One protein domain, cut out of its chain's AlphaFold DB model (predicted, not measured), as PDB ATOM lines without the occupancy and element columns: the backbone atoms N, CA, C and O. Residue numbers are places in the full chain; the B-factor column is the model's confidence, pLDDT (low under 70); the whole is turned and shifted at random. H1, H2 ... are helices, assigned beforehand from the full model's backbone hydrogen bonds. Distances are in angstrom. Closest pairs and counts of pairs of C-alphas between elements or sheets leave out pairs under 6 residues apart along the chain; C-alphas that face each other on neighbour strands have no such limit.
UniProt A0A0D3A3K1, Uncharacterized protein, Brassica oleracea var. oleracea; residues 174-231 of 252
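This is residues 174 to 231 of the 252 residues of an uncharacterized protein of Brassica oleracea var. oleracea (UniProt A0A0D3A3K1). One long helix, H1, is followed by a short helix, H2, that folds back from its end, so that the two make a narrow V with very unequal arms. Residues 174 to 200 of H1 stick out free and make most of the length. The printed part has 58 residues, all helix by class, with H1 then H2 and no named strand. It is extended, with a radius of gyration of the C-alphas of 17.1 A, and a rod spanning 56 by 19 by 13 A.

H1, residues 174 to 208, and H2, residues 212 to 224, only just touch, with 3 pairs of C-alphas within 8 A, and only at the corner by their tight link. H1 touches H2 with residues 205 to 208 alone, and H2 touches H1 with residues 214 to 215 alone; the closest C-alphas of the two helices, those of Ala 208 and Gln 215, are 5.0 A apart. The helices run opposite ways at a shallow tilt of 29 degrees. In both, every O i to N i+4 pair is within hydrogen-bond range.

H1 runs 50.4 A from C-alpha 174 at (-11.339, -21.194, -78.762). H2 runs 18.6 A to C-alpha 224 at (-8.012, -52.438, -48.139).

The C-alphas farthest apart, of Ser 174 and Pro 212, are 56.0 A apart. The printed part has no cut. The pLDDT is under 70 at residues 174 to 176 and 229 to 231.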
ATOM      1  N   SER A 174     -10.359 -21.493 -79.821       60.38
ATOM      2  CA  SER A 174     -11.339 -21.194 -78.762       60.38
ATOM      3  C   SER A 174     -12.118 -22.435 -78.288       60.38
ATOM      4  O   SER A 174     -12.454 -22.548 -77.107       60.38
ATOM      5  N   TYR A 175     -12.380 -23.395 -79.185       46.97
ATOM      6  CA  TYR A 175     -13.088 -24.629 -78.845       46.97
ATOM      7  C   TYR A 175     -12.191 -25.625 -78.101       46.97
ATOM      8  O   TYR A 175     -12.639 -26.227 -77.121       46.97
ATOM      9  N   THR A 176     -10.934 -25.796 -78.525       60.59
ATOM     10  CA  THR A 176      -9.964 -26.637 -77.802       60.59
ATOM     11  C   THR A 176      -9.567 -25.996 -76.476       60.59
ATOM     12  O   THR A 176      -9.645 -26.667 -75.457       60.59
ATOM     13  N   SER A 177      -9.333 -24.681 -76.445       73.81
ATOM     14  CA  SER A 177      -9.035 -23.910 -75.229       73.81
ATOM     15  C   SER A 177     -10.151 -24.010 -74.188       73.81
ATOM     16  O   SER A 177      -9.872 -24.272 -73.025       73.81
ATOM     17  N   ARG A 178     -11.433 -23.918 -74.579       79.31
ATOM     18  CA  ARG A 178     -12.550 -24.121 -73.636       79.31
ATOM     19  C   ARG A 178     -12.597 -25.551 -73.079       79.31
ATOM     20  O   ARG A 178     -13.020 -25.748 -71.938       79.31
ATOM     21  N   ARG A 179     -12.210 -26.558 -73.871       80.69
ATOM     22  CA  ARG A 179     -12.120 -27.947 -73.391       80.69
ATOM     23  C   ARG A 179     -10.928 -28.148 -72.463       80.69
ATOM     24  O   ARG A 179     -11.093 -28.812 -71.441       80.69
ATOM     25  N   ASP A 180      -9.791 -27.552 -72.782       83.62
ATOM     26  CA  ASP A 180      -8.582 -27.633 -71.971       83.62
ATOM     27  C   ASP A 180      -8.782 -26.885 -70.645       83.62
ATOM     28  O   ASP A 180      -8.515 -27.456 -69.597       83.62
ATOM     29  N   GLU A 181      -9.413 -25.705 -70.646       91.88
ATOM     30  CA  GLU A 181      -9.782 -24.949 -69.436       91.88
ATOM     31  C   GLU A 181     -10.724 -25.744 -68.520       91.88
ATOM     32  O   GLU A 181     -10.496 -25.860 -67.318       91.88
ATOM     33  N   LYS A 182     -11.768 -26.372 -69.077       84.38
ATOM     34  CA  LYS A 182     -12.672 -27.228 -68.290       84.38
ATOM     35  C   LYS A 182     -11.944 -28.445 -67.709       84.38
ATOM     36  O   LYS A 182     -12.273 -28.887 -66.607       84.38
ATOM     37  N   THR A 183     -10.979 -28.986 -68.446       88.12
ATOM     38  CA  THR A 183     -10.150 -30.108 -67.994       88.12
ATOM     39  C   THR A 183      -9.208 -29.658 -66.878       88.12
ATOM     40  O   THR A 183      -9.151 -30.315 -65.841       88.12
ATOM     41  N   SER A 184      -8.573 -28.494 -67.021       91.62
ATOM     42  CA  SER A 184      -7.747 -27.851 -65.995       91.62
ATOM     43  C   SER A 184      -8.545 -27.537 -64.732       91.62
ATOM     44  O   SER A 184      -8.102 -27.858 -63.634       91.62
ATOM     45  N   GLN A 185      -9.762 -27.004 -64.862       95.00
ATOM     46  CA  GLN A 185     -10.653 -26.742 -63.732       95.00
ATOM     47  C   GLN A 185     -11.042 -28.037 -63.008       95.00
ATOM     48  O   GLN A 185     -11.066 -28.085 -61.779       95.00
ATOM     49  N   MET A 186     -11.350 -29.099 -63.751       94.56
ATOM     50  CA  MET A 186     -11.684 -30.392 -63.157       94.56
ATOM     51  C   MET A 186     -10.482 -31.016 -62.451       94.56
ATOM     52  O   MET A 186     -10.632 -31.514 -61.338       94.56
ATOM     53  N   LYS A 187      -9.296 -30.923 -63.060       94.06
ATOM     54  CA  LYS A 187      -8.040 -31.371 -62.464       94.06
ATOM     55  C   LYS A 187      -7.735 -30.605 -61.179       94.06
ATOM     56  O   LYS A 187      -7.525 -31.231 -60.156       94.06
ATOM     57  N   ALA A 188      -7.837 -29.276 -61.188       95.19
ATOM     58  CA  ALA A 188      -7.641 -28.459 -59.991       95.19
ATOM     59  C   ALA A 188      -8.640 -28.805 -58.870       95.19
ATOM     60  O   ALA A 188      -8.282 -28.815 -57.694       95.19
ATOM     61  N   ARG A 189      -9.894 -29.135 -59.215       95.25
ATOM     62  CA  ARG A 189     -10.890 -29.602 -58.238       95.25
ATOM     63  C   ARG A 189     -10.548 -30.973 -57.656       95.25
ATOM     64  O   ARG A 189     -10.754 -31.163 -56.461       95.25
ATOM     65  N   MET A 190     -10.043 -31.896 -58.472       95.50
ATOM     66  CA  MET A 190      -9.569 -33.207 -58.015       95.50
ATOM     67  C   MET A 190      -8.322 -33.073 -57.141       95.50
ATOM     68  O   MET A 190      -8.307 -33.607 -56.040       95.50
ATOM     69  N   ASP A 191      -7.339 -32.284 -57.574       95.69
ATOM     70  CA  ASP A 191      -6.108 -32.019 -56.824       95.69
ATOM     71  C   ASP A 191      -6.438 -31.371 -55.463       95.69
ATOM     72  O   ASP A 191      -5.912 -31.769 -54.429       95.69
ATOM     73  N   SER A 192      -7.397 -30.437 -55.420       92.25
ATOM     74  CA  SER A 192      -7.878 -29.843 -54.164       92.25
ATOM     75  C   SER A 192      -8.580 -30.850 -53.246       92.25
ATOM     76  O   SER A 192      -8.435 -30.776 -52.023       92.25
ATOM     77  N   GLN A 193      -9.359 -31.781 -53.806       94.75
ATOM     78  CA  GLN A 193      -9.969 -32.851 -53.016       94.75
ATOM     79  C   GLN A 193      -8.923 -33.832 -52.494       94.75
ATOM     80  O   GLN A 193      -9.047 -34.250 -51.346       94.75
ATOM     81  N   GLN A 194      -7.891 -34.131 -53.281       89.19
ATOM     82  CA  GLN A 194      -6.786 -34.987 -52.864       89.19
ATOM     83  C   GLN A 194      -6.038 -34.371 -51.680       89.19
ATOM     84  O   GLN A 194      -5.964 -34.996 -50.634       89.19
ATOM     85  N   VAL A 195      -5.638 -33.097 -51.770       92.94
ATOM     86  CA  VAL A 195      -4.964 -32.384 -50.664       92.94
ATOM     87  C   VAL A 195      -5.800 -32.387 -49.381       92.94
ATOM     88  O   VAL A 195      -5.273 -32.522 -48.280       92.94
ATOM     89  N   ARG A 196      -7.126 -32.248 -49.500       92.56
ATOM     90  CA  ARG A 196      -8.032 -32.316 -48.345       92.56
ATOM     91  C   ARG A 196      -8.115 -33.710 -47.723       92.56
ATOM     92  O   ARG A 196      -8.329 -33.795 -46.517       92.56
ATOM     93  N   LEU A 197      -8.016 -34.767 -48.525       90.00
ATOM     94  CA  LEU A 197      -7.986 -36.145 -48.036       90.00
ATOM     95  C   LEU A 197      -6.628 -36.463 -47.408       90.00
ATOM     96  O   LEU A 197      -6.609 -36.987 -46.301       90.00
ATOM     97  N   ASP A 198      -5.533 -36.037 -48.038       87.44
ATOM     98  CA  ASP A 198      -4.169 -36.220 -47.534       87.44
ATOM     99  C   ASP A 198      -3.978 -35.500 -46.188       87.44
ATOM    100  O   ASP A 198      -3.468 -36.072 -45.233       87.44
ATOM    101  N   SER A 199      -4.471 -34.263 -46.057       90.38
ATOM    102  CA  SER A 199      -4.411 -33.522 -44.789       90.38
ATOM    103  C   SER A 199      -5.261 -34.155 -43.682       90.38
ATOM    104  O   SER A 199      -4.909 -34.051 -42.507       90.38
ATOM    105  N   LEU A 200      -6.396 -34.769 -44.032       90.31
ATOM    106  CA  LEU A 200      -7.220 -35.495 -43.065       90.31
ATOM    107  C   LEU A 200      -6.533 -36.795 -42.638       90.31
ATOM    108  O   LEU A 200      -6.610 -37.177 -41.473       90.31
ATOM    109  N   GLU A 201      -5.856 -37.456 -43.571       86.75
ATOM    110  CA  GLU A 201      -5.063 -38.650 -43.318       86.75
ATOM    111  C   GLU A 201      -3.862 -38.357 -42.403       86.75
ATOM    112  O   GLU A 201      -3.682 -39.066 -41.415       86.75
ATOM    113  N   ASP A 202      -3.133 -37.263 -42.635       88.81
ATOM    114  CA  ASP A 202      -2.045 -36.816 -41.754       88.81
ATOM    115  C   ASP A 202      -2.553 -36.525 -40.323       88.81
ATOM    116  O   ASP A 202      -1.895 -36.860 -39.336       88.81
ATOM    117  N   LEU A 203      -3.754 -35.949 -40.175       90.06
ATOM    118  CA  LEU A 203      -4.365 -35.733 -38.855       90.06
ATOM    119  C   LEU A 203      -4.713 -37.057 -38.155       90.06
ATOM    120  O   LEU A 203      -4.535 -37.182 -36.940       90.06
ATOM    121  N   LEU A 204      -5.220 -38.041 -38.904       88.56
ATOM    122  CA  LEU A 204      -5.511 -39.375 -38.374       88.56
ATOM    123  C   LEU A 204      -4.232 -40.084 -37.913       88.56
ATOM    124  O   LEU A 204      -4.263 -40.747 -36.877       88.56
ATOM    125  N   ASP A 205      -3.117 -39.896 -38.621       85.75
ATOM    126  CA  ASP A 205      -1.817 -40.433 -38.217       85.75
ATOM    127  C   ASP A 205      -1.342 -39.844 -36.890       85.75
ATOM    128  O   ASP A 205      -0.979 -40.603 -35.994       85.75
ATOM    129  N   VAL A 206      -1.421 -38.520 -36.715       87.94
ATOM    130  CA  VAL A 206      -1.037 -37.853 -35.454       87.94
ATOM    131  C   VAL A 206      -1.841 -38.390 -34.267       87.94
ATOM    132  O   VAL A 206      -1.271 -38.665 -33.213       87.94
ATOM    133  N   MET A 207      -3.151 -38.596 -34.432       85.00
ATOM    134  CA  MET A 207      -3.994 -39.165 -33.370       85.00
ATOM    135  C   MET A 207      -3.714 -40.652 -33.109       85.00
ATOM    136  O   MET A 207      -3.978 -41.148 -32.012       85.00
ATOM    137  N   ALA A 208      -3.187 -41.373 -34.099       86.50
ATOM    138  CA  ALA A 208      -2.858 -42.786 -33.984       86.50
ATOM    139  C   ALA A 208      -1.485 -43.047 -33.342       86.50
ATOM    140  O   ALA A 208      -1.280 -44.155 -32.846       86.50
ATOM    141  N   VAL A 209      -0.584 -42.053 -33.292       85.12
ATOM    142  CA  VAL A 209       0.746 -42.163 -32.648       85.12
ATOM    143  C   VAL A 209       0.637 -42.641 -31.197       85.12
ATOM    144  O   VAL A 209       1.402 -43.501 -30.772       85.12
ATOM    145  N   GLU A 210      -0.347 -42.143 -30.448       81.44
ATOM    146  CA  GLU A 210      -0.563 -42.525 -29.043       81.44
ATOM    147  C   GLU A 210      -1.664 -43.588 -28.866       81.44
ATOM    148  O   GLU A 210      -2.066 -43.902 -27.743       81.44
ATOM    149  N   ASN A 211      -2.163 -44.185 -29.957       89.25
ATOM    150  CA  ASN A 211      -3.226 -45.190 -29.916       89.25
ATOM    151  C   ASN A 211      -2.907 -46.417 -30.801       89.25
ATOM    152  O   ASN A 211      -3.282 -46.458 -31.980       89.25
ATOM    153  N   PRO A 212      -2.329 -47.489 -30.216       85.06
ATOM    154  CA  PRO A 212      -1.930 -48.696 -30.951       85.06
ATOM    155  C   PRO A 212      -3.092 -49.421 -31.644       85.06
ATOM    156  O   PRO A 212      -2.915 -50.089 -32.664       85.06
ATOM    157  N   THR A 213      -4.304 -49.306 -31.091       88.12
ATOM    158  CA  THR A 213      -5.505 -49.926 -31.671       88.12
ATOM    159  C   THR A 213      -5.958 -49.160 -32.913       88.12
ATOM    160  O   THR A 213      -6.292 -49.773 -33.929       88.12
ATOM    161  N   MET A 214      -5.911 -47.826 -32.861       87.94
ATOM    162  CA  MET A 214      -6.223 -46.957 -33.997       87.94
ATOM    163  C   MET A 214      -5.194 -47.113 -35.123       87.94
ATOM    164  O   MET A 214      -5.584 -47.210 -36.284       87.94
ATOM    165  N   GLN A 215      -3.908 -47.240 -34.786       86.88
ATOM    166  CA  GLN A 215      -2.837 -47.479 -35.755       86.88
ATOM    167  C   GLN A 215      -3.057 -48.775 -36.549       86.88
ATOM    168  O   GLN A 215      -2.970 -48.777 -37.779       86.88
ATOM    169  N   ARG A 216      -3.431 -49.869 -35.866       86.25
ATOM    170  CA  ARG A 216      -3.776 -51.138 -36.526       86.25
ATOM    171  C   ARG A 216      -4.967 -50.966 -37.469       86.25
ATOM    172  O   ARG A 216      -4.866 -51.325 -38.639       86.25
ATOM    173  N   MET A 217      -6.056 -50.361 -36.996       89.00
ATOM    174  CA  MET A 217      -7.252 -50.136 -37.815       89.00
ATOM    175  C   MET A 217      -6.970 -49.271 -39.051       89.00
ATOM    176  O   MET A 217      -7.463 -49.580 -40.134       89.00
ATOM    177  N   LEU A 218      -6.174 -48.207 -38.920       88.25
ATOM    178  CA  LEU A 218      -5.784 -47.360 -40.052       88.25
ATOM    179  C   LEU A 218      -4.898 -48.118 -41.045       88.25
ATOM    180  O   LEU A 218      -5.121 -48.017 -42.250       88.25
ATOM    181  N   SER A 219      -3.950 -48.929 -40.562       84.44
ATOM    182  CA  SER A 219      -3.096 -49.755 -41.426       84.44
ATOM    183  C   SER A 219      -3.900 -50.772 -42.251       84.44
ATOM    184  O   SER A 219      -3.685 -50.905 -43.456       84.44
ATOM    185  N   GLU A 220      -4.903 -51.411 -41.644       89.62
ATOM    186  CA  GLU A 220      -5.811 -52.337 -42.325       89.62
ATOM    187  C   GLU A 220      -6.708 -51.609 -43.336       89.62
ATOM    188  O   GLU A 220      -6.913 -52.090 -44.453       89.62
ATOM    189  N   ARG A 221      -7.215 -50.419 -42.981       88.62
ATOM    190  CA  ARG A 221      -8.014 -49.580 -43.891       88.62
ATOM    191  C   ARG A 221      -7.198 -49.100 -45.094       88.62
ATOM    192  O   ARG A 221      -7.727 -49.133 -46.204       88.62
ATOM    193  N   ARG A 222      -5.928 -48.722 -44.910       86.69
ATOM    194  CA  ARG A 222      -4.997 -48.370 -46.001       86.69
ATOM    195  C   ARG A 222      -4.748 -49.549 -46.936       86.69
ATOM    196  O   ARG A 222      -4.874 -49.392 -48.149       86.69
ATOM    197  N   ALA A 223      -4.504 -50.736 -46.379       85.81
ATOM    198  CA  ALA A 223      -4.308 -51.960 -47.155       85.81
ATOM    199  C   ALA A 223      -5.550 -52.333 -47.988       85.81
ATOM    200  O   ALA A 223      -5.423 -52.694 -49.156       85.81
ATOM    201  N   ALA A 224      -6.756 -52.181 -47.428       88.12
ATOM    202  CA  ALA A 224      -8.012 -52.438 -48.139       88.12
ATOM    203  C   ALA A 224      -8.282 -51.444 -49.286       88.12
ATOM    204  O   ALA A 224      -8.960 -51.790 -50.253       88.12
ATOM    205  N   LEU A 225      -7.764 -50.219 -49.179       83.44
ATOM    206  CA  LEU A 225      -7.909 -49.166 -50.187       83.44
ATOM    207  C   LEU A 225      -6.735 -49.115 -51.179       83.44
ATOM    208  O   LEU A 225      -6.750 -48.289 -52.088       83.44
ATOM    209  N   GLY A 226      -5.733 -49.992 -51.030       79.19
ATOM    210  CA  GLY A 226      -4.530 -49.998 -51.869       79.19
ATOM    211  C   GLY A 226      -3.642 -48.763 -51.683       79.19
ATOM    212  O   GLY A 226      -2.876 -48.422 -52.584       79.19
ATOM    213  N   LEU A 227      -3.760 -48.078 -50.543       79.31
ATOM    214  CA  LEU A 227      -2.944 -46.916 -50.200       79.31
ATOM    215  C   LEU A 227      -1.593 -47.371 -49.621       79.31
ATOM    216  O   LEU A 227      -1.536 -48.394 -48.930       79.31
ATOM    217  N   PRO A 228      -0.498 -46.634 -49.877       70.88
ATOM    218  CA  PRO A 228       0.809 -46.962 -49.320       70.88
ATOM    219  C   PRO A 228       0.766 -46.924 -47.785       70.88
ATOM    220  O   PRO A 228       0.284 -45.968 -47.181       70.88
ATOM    221  N   SER A 229       1.277 -47.970 -47.133       61.16
ATOM    222  CA  SER A 229       1.383 -48.010 -45.675       61.16
ATOM    223  C   SER A 229       2.463 -47.033 -45.208       61.16
ATOM    224  O   SER A 229       3.651 -47.283 -45.412       61.16
ATOM    225  N   ARG A 230       2.065 -45.933 -44.566       64.00
ATOM    226  CA  ARG A 230       2.996 -45.007 -43.916       64.00
ATOM    227  C   ARG A 230       3.294 -45.518 -42.504       64.00
ATOM    228  O   ARG A 230       2.399 -45.564 -41.663       64.00
ATOM    229  N   ASN A 231       4.528 -45.963 -42.266       52.50
ATOM    230  CA  ASN A 231       5.001 -46.288 -40.921       52.50
ATOM    231  C   ASN A 231       5.448 -44.988 -40.226       52.50
ATOM    232  O   ASN A 231       6.261 -44.263 -40.800       52.50
TER     233      ASN A 231